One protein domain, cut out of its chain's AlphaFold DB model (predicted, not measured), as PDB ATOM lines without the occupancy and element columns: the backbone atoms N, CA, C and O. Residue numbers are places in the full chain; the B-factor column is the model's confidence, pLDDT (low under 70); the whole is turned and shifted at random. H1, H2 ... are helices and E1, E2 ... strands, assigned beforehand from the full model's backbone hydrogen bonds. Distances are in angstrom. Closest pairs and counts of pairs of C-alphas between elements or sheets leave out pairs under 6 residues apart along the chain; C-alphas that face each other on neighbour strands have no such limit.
ATOM      1  N   LEU A   2       3.374 -32.959 -25.024       87.50
ATOM      2  CA  LEU A   2       2.616 -31.755 -25.420       87.50
ATOM      3  C   LEU A   2       1.398 -31.470 -24.528       87.50
ATOM      4  O   LEU A   2       1.262 -30.362 -24.029       87.50
ATOM      5  N   VAL A   3       0.571 -32.484 -24.256       88.19
ATOM      6  CA  VAL A   3      -0.604 -32.323 -23.382       88.19
ATOM      7  C   VAL A   3      -0.217 -31.952 -21.950       88.19
ATOM      8  O   VAL A   3      -0.855 -31.094 -21.363       88.19
ATOM      9  N   LEU A   4       0.864 -32.522 -21.404       87.69
ATOM     10  CA  LEU A   4       1.360 -32.144 -20.075       87.69
ATOM     11  C   LEU A   4       1.840 -30.690 -20.047       87.69
ATOM     12  O   LEU A   4       1.501 -29.968 -19.119       87.69
ATOM     13  N   CYS A   5       2.572 -30.237 -21.069       90.31
ATOM     14  CA  CYS A   5       2.957 -28.830 -21.181       90.31
ATOM     15  C   CYS A   5       1.725 -27.917 -21.273       90.31
ATOM     16  O   CYS A   5       1.672 -26.899 -20.591       90.31
ATOM     17  N   GLY A   6       0.722 -28.305 -22.068       90.31
ATOM     18  CA  GLY A   6      -0.546 -27.582 -22.168       90.31
ATOM     19  C   GLY A   6      -1.287 -27.507 -20.831       90.31
ATOM     20  O   GLY A   6      -1.739 -26.434 -20.452       90.31
ATOM     21  N   LEU A   7      -1.339 -28.612 -20.080       89.00
ATOM     22  CA  LEU A   7      -1.922 -28.651 -18.736       89.00
ATOM     23  C   LEU A   7      -1.157 -27.761 -17.754       89.00
ATOM     24  O   LEU A   7      -1.790 -27.037 -16.999       89.00
ATOM     25  N   ILE A   8       0.179 -27.761 -17.782       90.38
ATOM     26  CA  ILE A   8       0.993 -26.883 -16.927       90.38
ATOM     27  C   ILE A   8       0.661 -25.414 -17.201       90.38
ATOM     28  O   ILE A   8       0.374 -24.668 -16.269       90.38
ATOM     29  N   ILE A   9       0.660 -25.009 -18.474       89.19
ATOM     30  CA  ILE A   9       0.344 -23.631 -18.872       89.19
ATOM     31  C   ILE A   9      -1.082 -23.270 -18.442       89.19
ATOM     32  O   ILE A   9      -1.303 -22.209 -17.864       89.19
ATOM     33  N   LEU A  10      -2.039 -24.171 -18.659       87.88
ATOM     34  CA  LEU A  10      -3.429 -23.981 -18.260       87.88
ATOM     35  C   LEU A  10      -3.583 -23.796 -16.743       87.88
ATOM     36  O   LEU A  10      -4.290 -22.887 -16.321       87.88
ATOM     37  N   MET A  11      -2.914 -24.614 -15.924       86.88
ATOM     38  CA  MET A  11      -2.970 -24.480 -14.463       86.88
ATOM     39  C   MET A  11      -2.412 -23.127 -14.001       86.88
ATOM     40  O   MET A  11      -2.978 -22.517 -13.099       86.88
ATOM     41  N   LEU A  12      -1.354 -22.624 -14.648       85.12
ATOM     42  CA  LEU A  12      -0.804 -21.296 -14.354       85.12
ATOM     43  C   LEU A  12      -1.769 -20.164 -14.744       85.12
ATOM     44  O   LEU A  12      -1.905 -19.202 -13.994       85.12
ATOM     45  N   ILE A  13      -2.473 -20.292 -15.875       83.94
ATOM     46  CA  ILE A  13      -3.500 -19.323 -16.300       83.94
ATOM     47  C   ILE A  13      -4.663 -19.288 -15.298       83.94
ATOM     48  O   ILE A  13      -5.134 -18.208 -14.940       83.94
ATOM     49  N   ILE A  14      -5.108 -20.458 -14.830       80.31
ATOM     50  CA  ILE A  14      -6.168 -20.572 -13.819       80.31
ATOM     51  C   ILE A  14      -5.703 -19.970 -12.485       80.31
ATOM     52  O   ILE A  14      -6.447 -19.207 -11.870       80.31
ATOM     53  N   ALA A  15      -4.467 -20.248 -12.060       77.81
ATOM     54  CA  ALA A  15      -3.908 -19.712 -10.817       77.81
ATOM     55  C   ALA A  15      -3.818 -18.174 -10.816       77.81
ATOM     56  O   ALA A  15      -4.095 -17.535  -9.802       77.81
ATOM     57  N   ASP A  16      -3.499 -17.556 -11.958       75.31
ATOM     58  CA  ASP A  16      -3.444 -16.090 -12.077       75.31
ATOM     59  C   ASP A  16      -4.836 -15.424 -12.160       75.31
ATOM     60  O   ASP A  16      -4.934 -14.207 -12.277       75.31
ATOM     61  N   GLY A  17      -5.929 -16.197 -12.083       70.69
ATOM     62  CA  GLY A  17      -7.303 -15.680 -12.146       70.69
ATOM     63  C   GLY A  17      -7.754 -15.266 -13.551       70.69
ATOM     64  O   GLY A  17      -8.853 -14.745 -13.718       70.69
ATOM     65  N   ASN A  18      -6.948 -15.539 -14.581       66.75
ATOM     66  CA  ASN A  18      -7.232 -15.164 -15.970       66.75
ATOM     67  C   ASN A  18      -8.160 -16.160 -16.692       66.75
ATOM     68  O   ASN A  18      -8.366 -16.045 -17.899       66.75
ATOM     69  N   ALA A  19      -8.712 -17.152 -15.986       66.06
ATOM     70  CA  ALA A  19      -9.617 -18.138 -16.575       66.06
ATOM     71  C   ALA A  19     -11.039 -17.593 -16.801       66.06
ATOM     72  O   ALA A  19     -11.691 -17.989 -17.769       66.06
ATOM     73  N   ARG A  20     -11.519 -16.666 -15.956       59.06
ATOM     74  CA  ARG A  20     -12.841 -16.034 -16.095       59.06
ATOM     75  C   ARG A  20     -12.843 -14.598 -15.549       59.06
ATOM     76  O   ARG A  20     -12.296 -14.365 -14.472       59.06
ATOM     77  N   PRO A  21     -13.512 -13.635 -16.213       55.72
ATOM     78  CA  PRO A  21     -13.714 -12.304 -15.645       55.72
ATOM     79  C   PRO A  21     -14.499 -12.393 -14.323       55.72
ATOM     80  O   PRO A  21     -15.606 -12.930 -14.290       55.72
ATOM     81  N   GLY A  22     -13.907 -11.882 -13.237       58.94
ATOM     82  CA  GLY A  22     -14.485 -11.879 -11.886       58.94
ATOM     83  C   GLY A  22     -13.956 -12.957 -10.930       58.94
ATOM     84  O   GLY A  22     -14.396 -13.002  -9.784       58.94
ATOM     85  N   GLN A  23     -13.021 -13.815 -11.357       63.59
ATOM     86  CA  GLN A  23     -12.349 -14.756 -10.456       63.59
ATOM     87  C   GLN A  23     -11.220 -14.055  -9.684       63.59
ATOM     88  O   GLN A  23     -10.352 -13.416 -10.278       63.59
ATOM     89  N   ASN A  24     -11.211 -14.184  -8.355       61.81
ATOM     90  CA  ASN A  24     -10.094 -13.702  -7.544       61.81
ATOM     91  C   ASN A  24      -8.840 -14.525  -7.851       61.81
ATOM     92  O   ASN A  24      -8.919 -15.743  -8.006       61.81
ATOM     93  N   ARG A  25      -7.680 -13.862  -7.900       62.09
ATOM     94  CA  ARG A  25      -6.386 -14.523  -8.103       62.09
ATOM     95  C   ARG A  25      -6.181 -15.597  -7.037       62.09
ATOM     96  O   ARG A  25      -6.032 -15.277  -5.856       62.09
ATOM     97  N   ILE A  26      -6.121 -16.858  -7.456       64.56
ATOM     98  CA  ILE A  26      -5.765 -17.991  -6.597       64.56
ATOM     99  C   ILE A  26      -4.232 -18.069  -6.591       64.56
ATOM    100  O   ILE A  26      -3.606 -18.968  -7.146       64.56
ATOM    101  N   GLY A  27      -3.615 -17.016  -6.051       56.47
ATOM    102  CA  GLY A  27      -2.168 -16.851  -6.055       56.47
ATOM    103  C   GLY A  27      -1.462 -17.758  -5.044       56.47
ATOM    104  O   GLY A  27      -2.069 -18.284  -4.109       56.47
ATOM    105  N   PHE A  28      -0.135 -17.843  -5.180       56.53
ATOM    106  CA  PHE A  28       0.771 -18.568  -4.277       56.53
ATOM    107  C   PHE A  28       0.506 -18.277  -2.785       56.53
ATOM    108  O   PHE A  28       0.542 -19.179  -1.956       56.53
ATOM    109  N   SER A  29       0.179 -17.026  -2.446       53.19
ATOM    110  CA  SER A  29      -0.073 -16.598  -1.065       53.19
ATOM    111  C   SER A  29      -1.359 -17.191  -0.465       53.19
ATOM    112  O   SER A  29      -1.338 -17.612   0.688       53.19
ATOM    113  N   ALA A  30      -2.446 -17.317  -1.235       55.56
ATOM    114  CA  ALA A  30      -3.719 -17.848  -0.732       55.56
ATOM    115  C   ALA A  30      -3.671 -19.371  -0.499       55.56
ATOM    116  O   ALA A  30      -4.242 -19.863   0.471       55.56
ATOM    117  N   ALA A  31      -2.943 -20.104  -1.349       57.53
ATOM    118  CA  ALA A  31      -2.780 -21.554  -1.235       57.53
ATOM    119  C   ALA A  31      -1.836 -21.976  -0.088       57.53
ATOM    120  O   ALA A  31      -2.016 -23.044   0.491       57.53
ATOM    121  N   TRP A  32      -0.837 -21.151   0.260       54.47
ATOM    122  CA  TRP A  32       0.167 -21.479   1.286       54.47
ATOM    123  C   TRP A  32      -0.128 -20.912   2.684       54.47
ATOM    124  O   TRP A  32       0.323 -21.499   3.663       54.47
ATOM    125  N   HIS A  33      -0.874 -19.805   2.799       51.25
ATOM    126  CA  HIS A  33      -1.211 -19.190   4.098       51.25
ATOM    127  C   HIS A  33      -2.580 -19.607   4.659       51.25
ATOM    128  O   HIS A  33      -2.910 -19.264   5.793       51.25
ATOM    129  N   SER A  34      -3.386 -20.332   3.884       51.78
ATOM    130  CA  SER A  34      -4.659 -20.876   4.353       51.78
ATOM    131  C   SER A  34      -4.435 -22.105   5.238       51.78
ATOM    132  O   SER A  34      -3.515 -22.888   5.007       51.78
ATOM    133  N   THR A  35      -5.322 -22.334   6.211       51.69
ATOM    134  CA  THR A  35      -5.353 -23.506   7.111       51.69
ATOM    135  C   THR A  35      -5.362 -24.857   6.364       51.69
ATOM    136  O   THR A  35      -5.133 -25.903   6.964       51.69
ATOM    137  N   ASN A  36      -5.582 -24.830   5.044       56.09
ATOM    138  CA  ASN A  36      -5.614 -25.953   4.106       56.09
ATOM    139  C   ASN A  36      -4.423 -25.928   3.122       56.09
ATOM    140  O   ASN A  36      -4.617 -25.937   1.905       56.09
ATOM    141  N   GLY A  37      -3.195 -25.853   3.642       58.62
ATOM    142  CA  GLY A  37      -1.971 -25.843   2.829       58.62
ATOM    143  C   GLY A  37      -1.782 -27.101   1.957       58.62
ATOM    144  O   GLY A  37      -2.504 -28.088   2.105       58.62
ATOM    145  N   PRO A  38      -0.791 -27.125   1.047       61.28
ATOM    146  CA  PRO A  38      -0.610 -28.206   0.067       61.28
ATOM    147  C   PRO A  38      -0.238 -29.567   0.682       61.28
ATOM    148  O   PRO A  38      -0.369 -30.599   0.022       61.28
ATOM    149  N   PHE A  39       0.210 -29.585   1.939       67.25
ATOM    150  CA  PHE A  39       0.596 -30.796   2.657       67.25
ATOM    151  C   PHE A  39      -0.464 -31.176   3.689       67.25
ATOM    152  O   PHE A  39      -0.834 -30.374   4.544       67.25
ATOM    153  N   LEU A  40      -0.925 -32.426   3.623       66.56
ATOM    154  CA  LEU A  40      -1.825 -32.997   4.620       66.56
ATOM    155  C   LEU A  40      -1.033 -33.400   5.870       66.56
ATOM    156  O   LEU A  40       0.041 -33.994   5.771       66.56
ATOM    157  N   ASN A  41      -1.599 -33.129   7.044       66.25
ATOM    158  CA  ASN A  41      -0.997 -33.473   8.339       66.25
ATOM    159  C   ASN A  41      -1.513 -34.798   8.917       66.25
ATOM    160  O   ASN A  41      -1.055 -35.235   9.973       66.25
ATOM    161  N   GLU A  42      -2.461 -35.437   8.229       67.25
ATOM    162  CA  GLU A  42      -3.175 -36.611   8.713       67.25
ATOM    163  C   GLU A  42      -3.063 -37.761   7.717       67.25
ATOM    164  O   GLU A  42      -3.405 -37.630   6.538       67.25
ATOM    165  N   PHE A  43      -2.604 -38.911   8.204       68.00
ATOM    166  CA  PHE A  43      -2.610 -40.160   7.456       68.00
ATOM    167  C   PHE A  43      -3.750 -41.048   7.956       68.00
ATOM    168  O   PHE A  43      -3.806 -41.390   9.138       68.00
ATOM    169  N   GLN A  44      -4.661 -41.427   7.060       65.75
ATOM    170  CA  GLN A  44      -5.774 -42.319   7.381       65.75
ATOM    171  C   GLN A  44      -5.390 -43.772   7.080       65.75
ATOM    172  O   GLN A  44      -5.080 -44.114   5.938       65.75
ATOM    173  N   LEU A  45      -5.431 -44.637   8.096       63.91
ATOM    174  CA  LEU A  45      -5.226 -46.079   7.969       63.91
ATOM    175  C   LEU A  45      -6.467 -46.812   8.495       63.91
ATOM    176  O   LEU A  45      -6.598 -47.090   9.689       63.91
ATOM    177  N   GLY A  46      -7.409 -47.107   7.596       69.06
ATOM    178  CA  GLY A  46      -8.700 -47.686   7.969       69.06
ATOM    179  C   GLY A  46      -9.507 -46.718   8.838       69.06
ATOM    180  O   GLY A  46      -9.785 -45.601   8.422       69.06
ATOM    181  N   THR A  47      -9.872 -47.130  10.052       64.38
ATOM    182  CA  THR A  47     -10.609 -46.291  11.015       64.38
ATOM    183  C   THR A  47      -9.716 -45.412  11.892       64.38
ATOM    184  O   THR A  47     -10.232 -44.651  12.707       64.38
ATOM    185  N   ARG A  48      -8.383 -45.510  11.771       67.38
ATOM    186  CA  ARG A  48      -7.437 -44.750  12.600       67.38
ATOM    187  C   ARG A  48      -6.805 -43.617  11.803       67.38
ATOM    188  O   ARG A  48      -6.259 -43.841  10.723       67.38
ATOM    189  N   THR A  49      -6.830 -42.416  12.367       72.12
ATOM    190  CA  THR A  49      -6.107 -41.252  11.856       72.12
ATOM    191  C   THR A  49      -4.835 -41.052  12.671       72.12
ATOM    192  O   THR A  49      -4.861 -40.966  13.897       72.12
ATOM    193  N   ILE A  50      -3.689 -41.035  11.991       74.31
ATOM    194  CA  ILE A  50      -2.392 -40.735  12.598       74.31
ATOM    195  C   ILE A  50      -2.065 -39.293  12.220       74.31
ATOM    196  O   ILE A  50      -1.796 -39.004  11.053       74.31
ATOM    197  N   SER A  51      -2.125 -38.398  13.203       78.81
ATOM    198  CA  SER A  51      -1.792 -36.980  13.040       78.81
ATOM    199  C   SER A  51      -0.362 -36.689  13.509       78.81
ATOM    200  O   SER A  51       0.198 -37.417  14.334       78.81
ATOM    201  N   GLY A  52       0.243 -35.631  12.967       81.06
ATOM    202  CA  GLY A  52       1.576 -35.148  13.337       81.06
ATOM    203  C   GLY A  52       2.705 -35.611  12.400       81.06
ATOM    204  O   GLY A  52       2.442 -36.116  11.305       81.06
ATOM    205  N   PRO A  53       3.981 -35.466  12.812       81.94
ATOM    206  CA  PRO A  53       5.141 -35.753  11.955       81.94
ATOM    207  C   PRO A  53       5.189 -37.203  11.457       81.94
ATOM    208  O   PRO A  53       5.573 -37.472  10.320       81.94
ATOM    209  N   ALA A  54       4.740 -38.148  12.289       80.00
ATOM    210  CA  ALA A  54       4.631 -39.552  11.908       80.00
ATOM    211  C   ALA A  54       3.587 -39.771  10.795       80.00
ATOM    212  O   ALA A  54       3.826 -40.554   9.877       80.00
ATOM    213  N   GLY A  55       2.463 -39.045  10.832       77.75
ATOM    214  CA  GLY A  55       1.446 -39.073   9.779       77.75
ATOM    215  C   GLY A  55       1.980 -38.535   8.451       77.75
ATOM    216  O   GLY A  55       1.847 -39.192   7.419       77.75
ATOM    217  N   GLN A  56       2.680 -37.399   8.477       77.69
ATOM    218  CA  GLN A  56       3.321 -36.820   7.286       77.69
ATOM    219  C   GLN A  56       4.378 -37.752   6.672       77.69
ATOM    220  O   GLN A  56       4.459 -37.887   5.448       77.69
ATOM    221  N   PHE A  57       5.169 -38.437   7.503       83.12
ATOM    222  CA  PHE A  57       6.147 -39.417   7.032       83.12
ATOM    223  C   PHE A  57       5.472 -40.595   6.311       83.12
ATOM    224  O   PHE A  57       5.857 -40.942   5.192       83.12
ATOM    225  N   LEU A  58       4.418 -41.166   6.901       79.50
ATOM    226  CA  LEU A  58       3.649 -42.251   6.279       79.50
ATOM    227  C   LEU A  58       2.960 -41.804   4.984       79.50
ATOM    228  O   LEU A  58       2.957 -42.547   4.001       79.50
ATOM    229  N   LEU A  59       2.437 -40.577   4.950       75.94
ATOM    230  CA  LEU A  59       1.863 -39.986   3.744       75.94
ATOM    231  C   LEU A  59       2.917 -39.863   2.634       75.94
ATOM    232  O   LEU A  59       2.653 -40.225   1.488       75.94
ATOM    233  N   THR A  60       4.129 -39.425   2.983       79.31
ATOM    234  CA  THR A  60       5.253 -39.310   2.045       79.31
ATOM    235  C   THR A  60       5.635 -40.674   1.474       79.31
ATOM    236  O   THR A  60       5.805 -40.801   0.262       79.31
ATOM    237  N   LEU A  61       5.702 -41.717   2.307       79.06
ATOM    238  CA  LEU A  61       5.961 -43.086   1.845       79.06
ATOM    239  C   LEU A  61       4.843 -43.623   0.942       79.06
ATOM    240  O   LEU A  61       5.115 -44.279  -0.066       79.06
ATOM    241  N   ASN A  62       3.587 -43.317   1.266       76.38
ATOM    242  CA  ASN A  62       2.445 -43.712   0.448       76.38
ATOM    243  C   ASN A  62       2.499 -43.046  -0.938       76.38
ATOM    244  O   ASN A  62       2.403 -43.724  -1.963       76.38
ATOM    245  N   VAL A  63       2.733 -41.732  -0.989       77.94
ATOM    246  CA  VAL A  63       2.860 -40.988  -2.254       77.94
ATOM    247  C   VAL A  63       4.101 -41.422  -3.036       77.94
ATOM    248  O   VAL A  63       4.035 -41.510  -4.261       77.94
ATOM    249  N   LEU A  64       5.199 -41.776  -2.362       81.62
ATOM    250  CA  LEU A  64       6.400 -42.307  -3.011       81.62
ATOM    251  C   LEU A  64       6.090 -43.577  -3.815       81.62
ATOM    252  O   LEU A  64       6.558 -43.707  -4.943       81.62
ATOM    253  N   SER A  65       5.266 -44.484  -3.283       74.00
ATOM    254  CA  SER A  65       4.869 -45.694  -4.016       74.00
ATOM    255  C   SER A  65       4.089 -45.377  -5.305       74.00
ATOM    256  O   SER A  65       4.368 -45.951  -6.359       74.00
ATOM    257  N   ALA A  66       3.181 -44.397  -5.259       74.81
ATOM    258  CA  ALA A  66       2.440 -43.922  -6.427       74.81
ATOM    259  C   ALA A  66       3.342 -43.168  -7.424       74.81
ATOM    260  O   ALA A  66       3.178 -43.292  -8.639       74.81
ATOM    261  N   ALA A  67       4.332 -42.426  -6.926       80.81
ATOM    262  CA  ALA A  67       5.332 -41.769  -7.758       80.81
ATOM    263  C   ALA A  67       6.197 -42.800  -8.502       80.81
ATOM    264  O   ALA A  67       6.411 -42.656  -9.704       80.81
ATOM    265  N   LEU A  68       6.628 -43.874  -7.829       83.00
ATOM    266  CA  LEU A  68       7.392 -44.967  -8.443       83.00
ATOM    267  C   LEU A  68       6.618 -45.660  -9.571       83.00
ATOM    268  O   LEU A  68       7.214 -45.982 -10.596       83.00
ATOM    269  N   PHE A  69       5.297 -45.815  -9.436       80.25
ATOM    270  CA  PHE A  69       4.450 -46.341 -10.515       80.25
ATOM    271  C   PHE A  69       4.559 -45.530 -11.808       80.25
ATOM    272  O   PHE A  69       4.600 -46.100 -12.894       80.25
ATOM    273  N   SER A  70       4.696 -44.207 -11.696       82.69
ATOM    274  CA  SER A  70       4.807 -43.312 -12.855       82.69
ATOM    275  C   SER A  70       6.136 -43.446 -13.613       82.69
ATOM    276  O   SER A  70       6.251 -42.927 -14.724       82.69
ATOM    277  N   TYR A  71       7.132 -44.120 -13.025       81.00
ATOM    278  CA  TYR A  71       8.442 -44.394 -13.629       81.00
ATOM    279  C   TYR A  71       8.588 -45.829 -14.161       81.00
ATOM    280  O   TYR A  71       9.653 -46.183 -14.672       81.00
ATOM    281  N   VAL A  72       7.550 -46.664 -14.064       82.94
ATOM    282  CA  VAL A  72       7.553 -48.009 -14.657       82.94
ATOM    283  C   VAL A  72       7.521 -47.901 -16.187       82.94
ATOM    284  O   VAL A  72       6.771 -47.096 -16.738       82.94
ATOM    285  N   GLY A  73       8.318 -48.715 -16.888       77.75
ATOM    286  CA  GLY A  73       8.360 -48.742 -18.355       77.75
ATOM    287  C   GLY A  73       9.512 -47.950 -18.978       77.75
ATOM    288  O   GLY A  73       9.602 -47.848 -20.202       77.75
ATOM    289  N   MET A  74      10.439 -47.424 -18.179       79.00
ATOM    290  CA  MET A  74      11.648 -46.784 -18.710       79.00
ATOM    291  C   MET A  74      12.613 -47.791 -19.364       79.00
ATOM    292  O   MET A  74      13.386 -47.442 -20.258       79.00
ATOM    293  N   GLU A  75      12.528 -49.061 -18.981       79.69
ATOM    294  CA  GLU A  75      13.283 -50.185 -19.536       79.69
ATOM    295  C   GLU A  75      12.929 -50.501 -21.001       79.69
ATOM    296  O   GLU A  75      13.706 -51.145 -21.710       79.69
ATOM    297  N   ILE A  76      11.794 -50.000 -21.493       81.81
ATOM    298  CA  ILE A  76      11.302 -50.240 -22.858       81.81
ATOM    299  C   ILE A  76      12.259 -49.658 -23.903       81.81
ATOM    300  O   ILE A  76      12.413 -50.221 -24.990       81.81
ATOM    301  N   VAL A  77      12.979 -48.588 -23.555       81.62
ATOM    302  CA  VAL A  77      14.006 -47.993 -24.421       81.62
ATOM    303  C   VAL A  77      15.078 -49.025 -24.788       81.62
ATOM    304  O   VAL A  77      15.532 -49.048 -25.930       81.62
ATOM    305  N   ALA A  78      15.439 -49.931 -23.872       78.38
ATOM    306  CA  ALA A  78      16.425 -50.976 -24.146       78.38
ATOM    307  C   ALA A  78      15.916 -52.010 -25.165       78.38
ATOM    308  O   ALA A  78      16.683 -52.468 -26.011       78.38
ATOM    309  N   VAL A  79      14.621 -52.346 -25.120       78.62
ATOM    310  CA  VAL A  79      13.992 -53.255 -26.095       78.62
ATOM    311  C   VAL A  79      13.954 -52.605 -27.477       78.62
ATOM    312  O   VAL A  79      14.348 -53.234 -28.455       78.62
ATOM    313  N   ALA A  80      13.563 -51.329 -27.549       78.50
ATOM    314  CA  ALA A  80      13.499 -50.579 -28.803       78.50
ATOM    315  C   ALA A  80      14.881 -50.416 -29.462       78.50
ATOM    316  O   ALA A  80      15.019 -50.567 -30.675       78.50
ATOM    317  N   VAL A  81      15.922 -50.165 -28.661       75.44
ATOM    318  CA  VAL A  81      17.315 -50.116 -29.134       75.44
ATOM    319  C   VAL A  81      17.745 -51.450 -29.744       75.44
ATOM    320  O   VAL A  81      18.432 -51.451 -30.761       75.44
ATOM    321  N   GLY A  82      17.311 -52.577 -29.174       72.06
ATOM    322  CA  GLY A  82      17.618 -53.909 -29.701       72.06
ATOM    323  C   GLY A  82      16.989 -54.216 -31.068       72.06
ATOM    324  O   GLY A  82      17.465 -55.110 -31.763       72.06
ATOM    325  N   GLU A  83      15.943 -53.489 -31.472       72.25
ATOM    326  CA  GLU A  83      15.303 -53.637 -32.791       72.25
ATOM    327  C   GLU A  83      15.826 -52.647 -33.839       72.25
ATOM    328  O   GLU A  83      15.640 -52.840 -35.046       72.25
ATOM    329  N   ALA A  84      16.481 -51.575 -33.399       70.19
ATOM    330  CA  ALA A  84      16.950 -50.513 -34.268       70.19
ATOM    331  C   ALA A  84      18.199 -50.945 -35.059       70.19
ATOM    332  O   ALA A  84      19.333 -50.792 -34.612       70.19
ATOM    333  N   LYS A  85      17.988 -51.415 -36.296       60.16
ATOM    334  CA  LYS A  85      19.054 -51.834 -37.234       60.16
ATOM    335  C   LYS A  85      20.109 -50.758 -37.540       60.16
ATOM    336  O   LYS A  85      21.209 -51.091 -37.954       60.16
ATOM    337  N   TYR A  86      19.781 -49.477 -37.368       58.44
ATOM    338  CA  TYR A  86      20.676 -48.353 -37.681       58.44
ATOM    339  C   TYR A  86      21.677 -48.026 -36.557       58.44
ATOM    340  O   TYR A  86      22.530 -47.156 -36.725       58.44
ATOM    341  N   LEU A  87      21.577 -48.700 -35.405       57.19
ATOM    342  CA  LEU A  87      22.392 -48.448 -34.214       57.19
ATOM    343  C   LEU A  87      23.637 -49.355 -34.121       57.19
ATOM    344  O   LEU A  87      24.272 -49.391 -33.071       57.19
ATOM    345  N   ASP A  88      24.000 -50.093 -35.171       52.81
ATOM    346  CA  ASP A  88      24.857 -51.280 -35.009       52.81
ATOM    347  C   ASP A  88      26.384 -51.035 -35.015       52.81
ATOM    348  O   ASP A  88      27.135 -51.887 -34.561       52.81
ATOM    349  N   GLN A  89      26.915 -49.888 -35.459       50.84
ATOM    350  CA  GLN A  89      28.376 -49.753 -35.627       50.84
ATOM    351  C   GLN A  89      28.938 -48.431 -35.065       50.84
ATOM    352  O   GLN A  89      28.708 -47.340 -35.575       50.84
ATOM    353  N   ALA A  90      29.699 -48.540 -33.973       46.53
ATOM    354  CA  ALA A  90      30.661 -47.569 -33.423       46.53
ATOM    355  C   ALA A  90      30.187 -46.191 -32.879       46.53
ATOM    356  O   ALA A  90      30.755 -45.748 -31.887       46.53
ATOM    357  N   LYS A  91      29.147 -45.519 -33.407       47.88
ATOM    358  CA  LYS A  91      28.663 -44.190 -32.901       47.88
ATOM    359  C   LYS A  91      27.436 -44.243 -31.964       47.88
ATOM    360  O   LYS A  91      26.943 -43.228 -31.464       47.88
ATOM    361  N   SER A  92      26.917 -45.442 -31.734       58.06
ATOM    362  CA  SER A  92      25.588 -45.707 -31.171       58.06
ATOM    363  C   SER A  92      25.446 -45.700 -29.636       58.06
ATOM    364  O   SER A  92      24.486 -45.094 -29.147       58.06
ATOM    365  N   PRO A  93      26.354 -46.288 -28.823       66.25
ATOM    366  CA  PRO A  93      26.098 -46.429 -27.387       66.25
ATOM    367  C   PRO A  93      26.046 -45.080 -26.666       66.25
ATOM    368  O   PRO A  93      25.272 -44.912 -25.726       66.25
ATOM    369  N   GLU A  94      26.830 -44.098 -27.111       70.69
ATOM    370  CA  GLU A  94      26.772 -42.737 -26.572       70.69
ATOM    371  C   GLU A  94      25.492 -42.013 -26.983       70.69
ATOM    372  O   GLU A  94      24.838 -41.402 -26.139       70.69
ATOM    373  N   SER A  95      25.073 -42.152 -28.242       74.94
ATOM    374  CA  SER A  95      23.828 -41.563 -28.747       74.94
ATOM    375  C   SER A  95      22.603 -42.091 -27.992       74.94
ATOM    376  O   SER A  95      21.731 -41.310 -27.606       74.94
ATOM    377  N   ILE A  96      22.573 -43.394 -27.691       77.62
ATOM    378  CA  ILE A  96      21.535 -44.018 -26.861       77.62
ATOM    379  C   ILE A  96      21.584 -43.470 -25.432       77.62
ATOM    380  O   ILE A  96      20.553 -43.064 -24.900       77.62
ATOM    381  N   LYS A  97      22.765 -43.401 -24.801       80.12
ATOM    382  CA  LYS A  97      22.912 -42.850 -23.439       80.12
ATOM    383  C   LYS A  97      22.429 -41.402 -23.359       80.12
ATOM    384  O   LYS A  97      21.684 -41.053 -22.443       80.12
ATOM    385  N   VAL A  98      22.824 -40.565 -24.318       82.69
ATOM    386  CA  VAL A  98      22.430 -39.152 -24.386       82.69
ATOM    387  C   VAL A  98      20.933 -39.017 -24.656       82.69
ATOM    388  O   VAL A  98      20.267 -38.231 -23.979       82.69
ATOM    389  N   GLY A  99      20.386 -39.785 -25.602       82.88
ATOM    390  CA  GLY A  99      18.957 -39.788 -25.921       82.88
ATOM    391  C   GLY A  99      18.108 -40.186 -24.719       82.88
ATOM    392  O   GLY A  99      17.219 -39.438 -24.309       82.88
ATOM    393  N   THR A 100      18.459 -41.300 -24.083       84.75
ATOM    394  CA  THR A 100      17.818 -41.789 -22.863       84.75
ATOM    395  C   THR A 100      17.901 -40.749 -21.745       84.75
ATOM    396  O   THR A 100      16.867 -40.359 -21.202       84.75
ATOM    397  N   ARG A 101      19.089 -40.196 -21.454       86.56
ATOM    398  CA  ARG A 101      19.262 -39.150 -20.425       86.56
ATOM    399  C   ARG A 101      18.392 -37.918 -20.691       86.56
ATOM    400  O   ARG A 101      17.801 -37.382 -19.756       86.56
ATOM    401  N   LYS A 102      18.278 -37.477 -21.947       87.50
ATOM    402  CA  LYS A 102      17.409 -36.349 -22.327       87.50
ATOM    403  C   LYS A 102      15.934 -36.652 -22.061       87.50
ATOM    404  O   LYS A 102      15.225 -35.774 -21.574       87.50
ATOM    405  N   ILE A 103      15.476 -37.871 -22.353       87.69
ATOM    406  CA  ILE A 103      14.100 -38.298 -22.059       87.69
ATOM    407  C   ILE A 103      13.859 -38.282 -20.544       87.69
ATOM    408  O   ILE A 103      12.888 -37.671 -20.105       87.69
ATOM    409  N   TYR A 104      14.774 -38.849 -19.749       87.00
ATOM    410  CA  TYR A 104      14.675 -38.850 -18.283       87.00
ATOM    411  C   TYR A 104      14.560 -37.441 -17.700       87.00
ATOM    412  O   TYR A 104      13.637 -37.169 -16.936       87.00
ATOM    413  N   ILE A 105      15.461 -36.531 -18.086       90.25
ATOM    414  CA  ILE A 105      15.445 -35.149 -17.583       90.25
ATOM    415  C   ILE A 105      14.116 -34.473 -17.934       90.25
ATOM    416  O   ILE A 105      13.516 -33.829 -17.080       90.25
ATOM    417  N   ARG A 106      13.615 -34.656 -19.163       89.69
ATOM    418  CA  ARG A 106      12.333 -34.076 -19.588       89.69
ATOM    419  C   ARG A 106      11.152 -34.619 -18.785       89.69
ATOM    420  O   ARG A 106      10.297 -33.831 -18.405       89.69
ATOM    421  N   VAL A 107      11.095 -35.926 -18.522       89.38
ATOM    422  CA  VAL A 107      10.012 -36.532 -17.724       89.38
ATOM    423  C   VAL A 107      10.040 -36.006 -16.289       89.38
ATOM    424  O   VAL A 107       9.017 -35.527 -15.811       89.38
ATOM    425  N   ILE A 108      11.209 -36.007 -15.638       89.88
ATOM    426  CA  ILE A 108      11.360 -35.533 -14.253       89.88
ATOM    427  C   ILE A 108      10.972 -34.055 -14.138       89.88
ATOM    428  O   ILE A 108      10.162 -33.694 -13.286       89.88
ATOM    429  N   VAL A 109      11.513 -33.201 -15.013       91.31
ATOM    430  CA  VAL A 109      11.240 -31.757 -14.984       91.31
ATOM    431  C   VAL A 109       9.760 -31.473 -15.235       91.31
ATOM    432  O   VAL A 109       9.171 -30.683 -14.506       91.31
ATOM    433  N   LEU A 110       9.138 -32.132 -16.219       91.12
ATOM    434  CA  LEU A 110       7.715 -31.932 -16.507       91.12
ATOM    435  C   LEU A 110       6.816 -32.445 -15.379       91.12
ATOM    436  O   LEU A 110       5.800 -31.817 -15.101       91.12
ATOM    437  N   TYR A 111       7.177 -33.542 -14.711       89.00
ATOM    438  CA  TYR A 111       6.408 -34.052 -13.574       89.00
ATOM    439  C   TYR A 111       6.481 -33.097 -12.386       89.00
ATOM    440  O   TYR A 111       5.435 -32.711 -11.865       89.00
ATOM    441  N   LEU A 112       7.682 -32.641 -12.018       90.38
ATOM    442  CA  LEU A 112       7.855 -31.649 -10.954       90.38
ATOM    443  C   LEU A 112       7.111 -30.350 -11.282       90.38
ATOM    444  O   LEU A 112       6.318 -29.886 -10.469       90.38
ATOM    445  N   ALA A 113       7.275 -29.826 -12.500       90.69
ATOM    446  CA  ALA A 113       6.565 -28.631 -12.950       90.69
ATOM    447  C   ALA A 113       5.038 -28.811 -12.919       90.69
ATOM    448  O   ALA A 113       4.327 -27.894 -12.517       90.69
ATOM    449  N   SER A 114       4.525 -29.985 -13.301       87.56
ATOM    450  CA  SER A 114       3.086 -30.275 -13.269       87.56
ATOM    451  C   SER A 114       2.516 -30.340 -11.858       87.56
ATOM    452  O   SER A 114       1.444 -29.788 -11.629       87.56
ATOM    453  N   ILE A 115       3.241 -30.940 -10.910       84.31
ATOM    454  CA  ILE A 115       2.817 -31.007  -9.510       84.31
ATOM    455  C   ILE A 115       2.816 -29.596  -8.925       84.31
ATOM    456  O   ILE A 115       1.813 -29.180  -8.359       84.31
ATOM    457  N   THR A 116       3.890 -28.828  -9.135       84.62
ATOM    458  CA  THR A 116       3.980 -27.445  -8.650       84.62
ATOM    459  C   THR A 116       2.884 -26.558  -9.238       84.62
ATOM    460  O   THR A 116       2.235 -25.833  -8.491       84.62
ATOM    461  N   ALA A 117       2.636 -26.635 -10.548       84.50
ATOM    462  CA  ALA A 117       1.589 -25.847 -11.197       84.50
ATOM    463  C   ALA A 117       0.182 -26.230 -10.707       84.50
ATOM    464  O   ALA A 117      -0.667 -25.359 -10.550       84.50
ATOM    465  N   MET A 118      -0.059 -27.516 -10.436       80.75
ATOM    466  CA  MET A 118      -1.327 -28.020  -9.905       80.75
ATOM    467  C   MET A 118      -1.566 -27.618  -8.441       80.75
ATOM    468  O   MET A 118      -2.711 -27.409  -8.046       80.75
ATOM    469  N   SER A 119      -0.510 -27.495  -7.633       77.62
ATOM    470  CA  SER A 119      -0.625 -27.120  -6.219       77.62
ATOM    471  C   SER A 119      -1.147 -25.696  -5.988       77.62
ATOM    472  O   SER A 119      -1.485 -25.372  -4.854       77.62
ATOM    473  N   PHE A 120      -1.197 -24.836  -7.012       75.88
ATOM    474  CA  PHE A 120      -1.720 -23.472  -6.876       75.88
ATOM    475  C   PHE A 120      -3.257 -23.400  -6.904       75.88
ATOM    476  O   PHE A 120      -3.823 -22.859  -5.956       75.88
ATOM    477  N   PRO A 121      -3.959 -23.931  -7.929       71.88
ATOM    478  CA  PRO A 121      -5.415 -23.823  -8.000       71.88
ATOM    479  C   PRO A 121      -6.164 -24.768  -7.050       71.88
ATOM    480  O   PRO A 121      -7.259 -24.429  -6.613       71.88
ATOM    481  N   VAL A 122      -5.614 -25.947  -6.726       70.31
ATOM    482  CA  VAL A 122      -6.347 -27.003  -6.002       70.31
ATOM    483  C   VAL A 122      -5.833 -27.158  -4.577       70.31
ATOM    484  O   VAL A 122      -4.653 -27.417  -4.349       70.31
ATOM    485  N   TRP A 123      -6.747 -27.061  -3.615       68.25
ATOM    486  CA  TRP A 123      -6.445 -27.138  -2.190       68.25
ATOM    487  C   TRP A 123      -6.475 -28.598  -1.730       68.25
ATOM    488  O   TRP A 123      -7.323 -29.377  -2.171       68.25
ATOM    489  N   SER A 124      -5.579 -28.979  -0.816       62.34
ATOM    490  CA  SER A 124      -5.456 -30.372  -0.347       62.34
ATOM    491  C   SER A 124      -6.713 -30.878   0.383       62.34
ATOM    492  O   SER A 124      -7.014 -32.071   0.348       62.34
ATOM    493  N   THR A 125      -7.476 -29.967   0.994       62.25
ATOM    494  CA  THR A 125      -8.703 -30.255   1.758       62.25
ATOM    495  C   THR A 125      -9.965 -30.300   0.890       62.25
ATOM    496  O   THR A 125     -11.050 -30.569   1.410       62.25
ATOM    497  N   ASN A 126      -9.863 -30.052  -0.424       60.91
ATOM    498  CA  ASN A 126     -11.032 -30.037  -1.302       60.91
ATOM    499  C   ASN A 126     -11.810 -31.366  -1.204       60.91
ATOM    500  O   ASN A 126     -11.215 -32.435  -1.364       60.91
ATOM    501  N   PRO A 127     -13.137 -31.342  -0.963       61.53
ATOM    502  CA  PRO A 127     -13.929 -32.561  -0.788       61.53
ATOM    503  C   PRO A 127     -13.922 -33.431  -2.051       61.53
ATOM    504  O   PRO A 127     -13.905 -34.649  -1.944       61.53
ATOM    505  N   ASN A 128     -13.809 -32.809  -3.230       60.56
ATOM    506  CA  ASN A 128     -13.678 -33.491  -4.520       60.56
ATOM    507  C   ASN A 128     -12.303 -34.162  -4.716       60.56
ATOM    508  O   ASN A 128     -12.141 -34.999  -5.596       60.56
ATOM    509  N   LEU A 129     -11.306 -33.795  -3.901       55.97
ATOM    510  CA  LEU A 129      -9.973 -34.399  -3.892       55.97
ATOM    511  C   LEU A 129      -9.901 -35.614  -2.959       55.97
ATOM    512  O   LEU A 129      -8.980 -36.430  -3.077       55.97
ATOM    513  N   LYS A 130     -10.847 -35.735  -2.013       52.50
ATOM    514  CA  LYS A 130     -10.883 -36.847  -1.067       52.50
ATOM    515  C   LYS A 130     -11.139 -38.131  -1.841       52.50
ATOM    516  O   LYS A 130     -12.247 -38.423  -2.272       52.50
ATOM    517  N   SER A 147      -9.446 -36.689 -11.024       72.31
ATOM    518  CA  SER A 147      -8.197 -36.043 -11.429       72.31
ATOM    519  C   SER A 147      -8.168 -34.580 -10.977       72.31
ATOM    520  O   SER A 147      -9.035 -33.806 -11.391       72.31
ATOM    521  N   PRO A 148      -7.147 -34.152 -10.219       74.69
ATOM    522  CA  PRO A 148      -7.030 -32.770  -9.757       74.69
ATOM    523  C   PRO A 148      -6.962 -31.747 -10.892       74.69
ATOM    524  O   PRO A 148      -7.468 -30.638 -10.756       74.69
ATOM    525  N   PHE A 149      -6.393 -32.129 -12.040       80.00
ATOM    526  CA  PHE A 149      -6.384 -31.274 -13.223       80.00
ATOM    527  C   PHE A 149      -7.801 -31.035 -13.761       80.00
ATOM    528  O   PHE A 149      -8.088 -29.931 -14.207       80.00
ATOM    529  N   LEU A 150      -8.696 -32.030 -13.705       77.88
ATOM    530  CA  LEU A 150     -10.096 -31.828 -14.097       77.88
ATOM    531  C   LEU A 150     -10.848 -30.993 -13.066       77.88
ATOM    532  O   LEU A 150     -11.601 -30.113 -13.466       77.88
ATOM    533  N   ILE A 151     -10.613 -31.228 -11.772       76.06
ATOM    534  CA  ILE A 151     -11.237 -30.452 -10.690       76.06
ATOM    535  C   ILE A 151     -10.947 -28.958 -10.878       76.06
ATOM    536  O   ILE A 151     -11.883 -28.170 -10.944       76.06
ATOM    537  N   ALA A 152      -9.681 -28.584 -11.097       76.62
ATOM    538  CA  ALA A 152      -9.294 -27.192 -11.342       76.62
ATOM    539  C   ALA A 152     -10.007 -26.567 -12.555       76.62
ATOM    540  O   ALA A 152     -10.380 -25.400 -12.530       76.62
ATOM    541  N   ILE A 153     -10.203 -27.334 -13.631       78.88
ATOM    542  CA  ILE A 153     -10.829 -26.852 -14.872       78.88
ATOM    543  C   ILE A 153     -12.344 -26.699 -14.710       78.88
ATOM    544  O   ILE A 153     -12.929 -25.749 -15.235       78.88
ATOM    545  N   ILE A 154     -12.971 -27.626 -13.984       78.50
ATOM    546  CA  ILE A 154     -14.397 -27.575 -13.655       78.50
ATOM    547  C   ILE A 154     -14.669 -26.388 -12.726       78.50
ATOM    548  O   ILE A 154     -15.587 -25.616 -12.990       78.50
ATOM    549  N   GLU A 155     -13.839 -26.187 -11.698       72.88
ATOM    550  CA  GLU A 155     -13.923 -25.032 -10.792       72.88
ATOM    551  C   GLU A 155     -13.636 -23.705 -11.512       72.88
ATOM    552  O   GLU A 155     -14.252 -22.685 -11.204       72.88
ATOM    553  N   ALA A 156     -12.772 -23.713 -12.533       75.12
ATOM    554  CA  ALA A 156     -12.567 -22.576 -13.432       75.12
ATOM    555  C   ALA A 156     -13.744 -22.330 -14.402       75.12
ATOM    556  O   ALA A 156     -13.795 -21.290 -15.057       75.12
ATOM    557  N   GLY A 157     -14.703 -23.258 -14.497       73.00
ATOM    558  CA  GLY A 157     -15.913 -23.104 -15.302       73.00
ATOM    559  C   GLY A 157     -15.696 -23.213 -16.814       73.00
ATOM    560  O   GLY A 157     -16.462 -22.618 -17.569       73.00
ATOM    561  N   ILE A 158     -14.674 -23.948 -17.271       78.94
ATOM    562  CA  ILE A 158     -14.404 -24.167 -18.702       78.94
ATOM    563  C   ILE A 158     -15.133 -25.451 -19.150       78.94
ATOM    564  O   ILE A 158     -14.664 -26.542 -18.837       78.94
TER     565      ILE A 158
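AT A GLANCE: This is residues 2 to 130 and 147 to 158 of the 285 residues of a protein of Arthrobotrys oligospora (strain ATCC 24927 / CBS 115.81 / DSM 1491) (UniProt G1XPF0). The model is a loose, flat V of helices: the long helix H5 makes one arm, and H3, a short link and H4 make the other, the two arms nearing each other at H4 and joined there by residues 84 to 91. At the open end, H1 lies beside the last part of H5 with H6 next to it, while the small hairpin E1 E2 sits by the start of H3, and residues 34 to 41 run across the opening from H2 to E1. The printed part has 141 residues, with six named helices and two named strands in the order H1 H2 E1 E2 H3 H4 H5 H6; the sheet E1 - E2 is antiparallel, and the class is mostly helix. The whole is loose, with a radius of gyration of the C-alphas of 20.1 A and spans of 60 by 43 by 21 A.

HOW THE PARTS SIT: E1, residues 42 to 45, and E2, residues 48 to 51, are an antiparallel hairpin at 156 degrees, with N 43 and O 50 at 3.0 A and N 50 and O 43 at 2.9 A, both within hydrogen-bond range. The closest C-alphas of E1 and H3, residues 53 to 69, are those of Phe 43 and Gly 55, 4.8 A apart. H3 is apart from H5, residues 92 to 118. H4, residues 76 to 83, is close to H5 but not clearly touching, the closest C-alphas being those of Val 77 and Thr 100 at 7.4 A; they run opposite ways at a shallow tilt of 27 degrees. H5, with residues 110 to 118 alone, touches H1, residues 2 to 15; their closest C-alphas, of Ile 8 and Ser 114, are 5.4 A apart, and they run the same way at a shallow tilt of 25 degrees. H1 also touches H6, residues 148 to 155, at a steep tilt of 47 degrees, with the C-alphas of Met 11 and Ala 152 closest at 7.6 A. H2, residues 28 to 33, touches no helix and is only just apart from H1, their closest C-alphas being 8.1 A apart. In H1, H2, H3, H4, H5 and H6 every O i to N i+4 pair is within hydrogen-bond range.

IN THESE COORDINATES: H1 runs 20.0 A from C-alpha 2 at (2.616, -31.755, -25.420). H3 measures 24.8 A and H4 11.2 A from first to last C-alpha. H5 is the longest helix, 38.6 A from C-alpha 92 at (25.588, -45.707, -31.171) to C-alpha 118 at (-1.327, -28.020, -9.905). H6 spans 10.4 A and ends with C-alpha 155 at (-13.923, -25.032, -10.792).

THE WHOLE: The two C-alphas farthest apart, of Gly 22 and Gln 89, are 61.9 A apart. Residues 131 to 146 are not printed, and C-alphas 130 and 147 are 10.7 A apart across the cut. Of the links that are printed whole, H1 to H2 is long. The mean pLDDT of the printed part is 73.8, with 48 residues under 70: residues 18 to 48, 85 to 93 and 123 to 130.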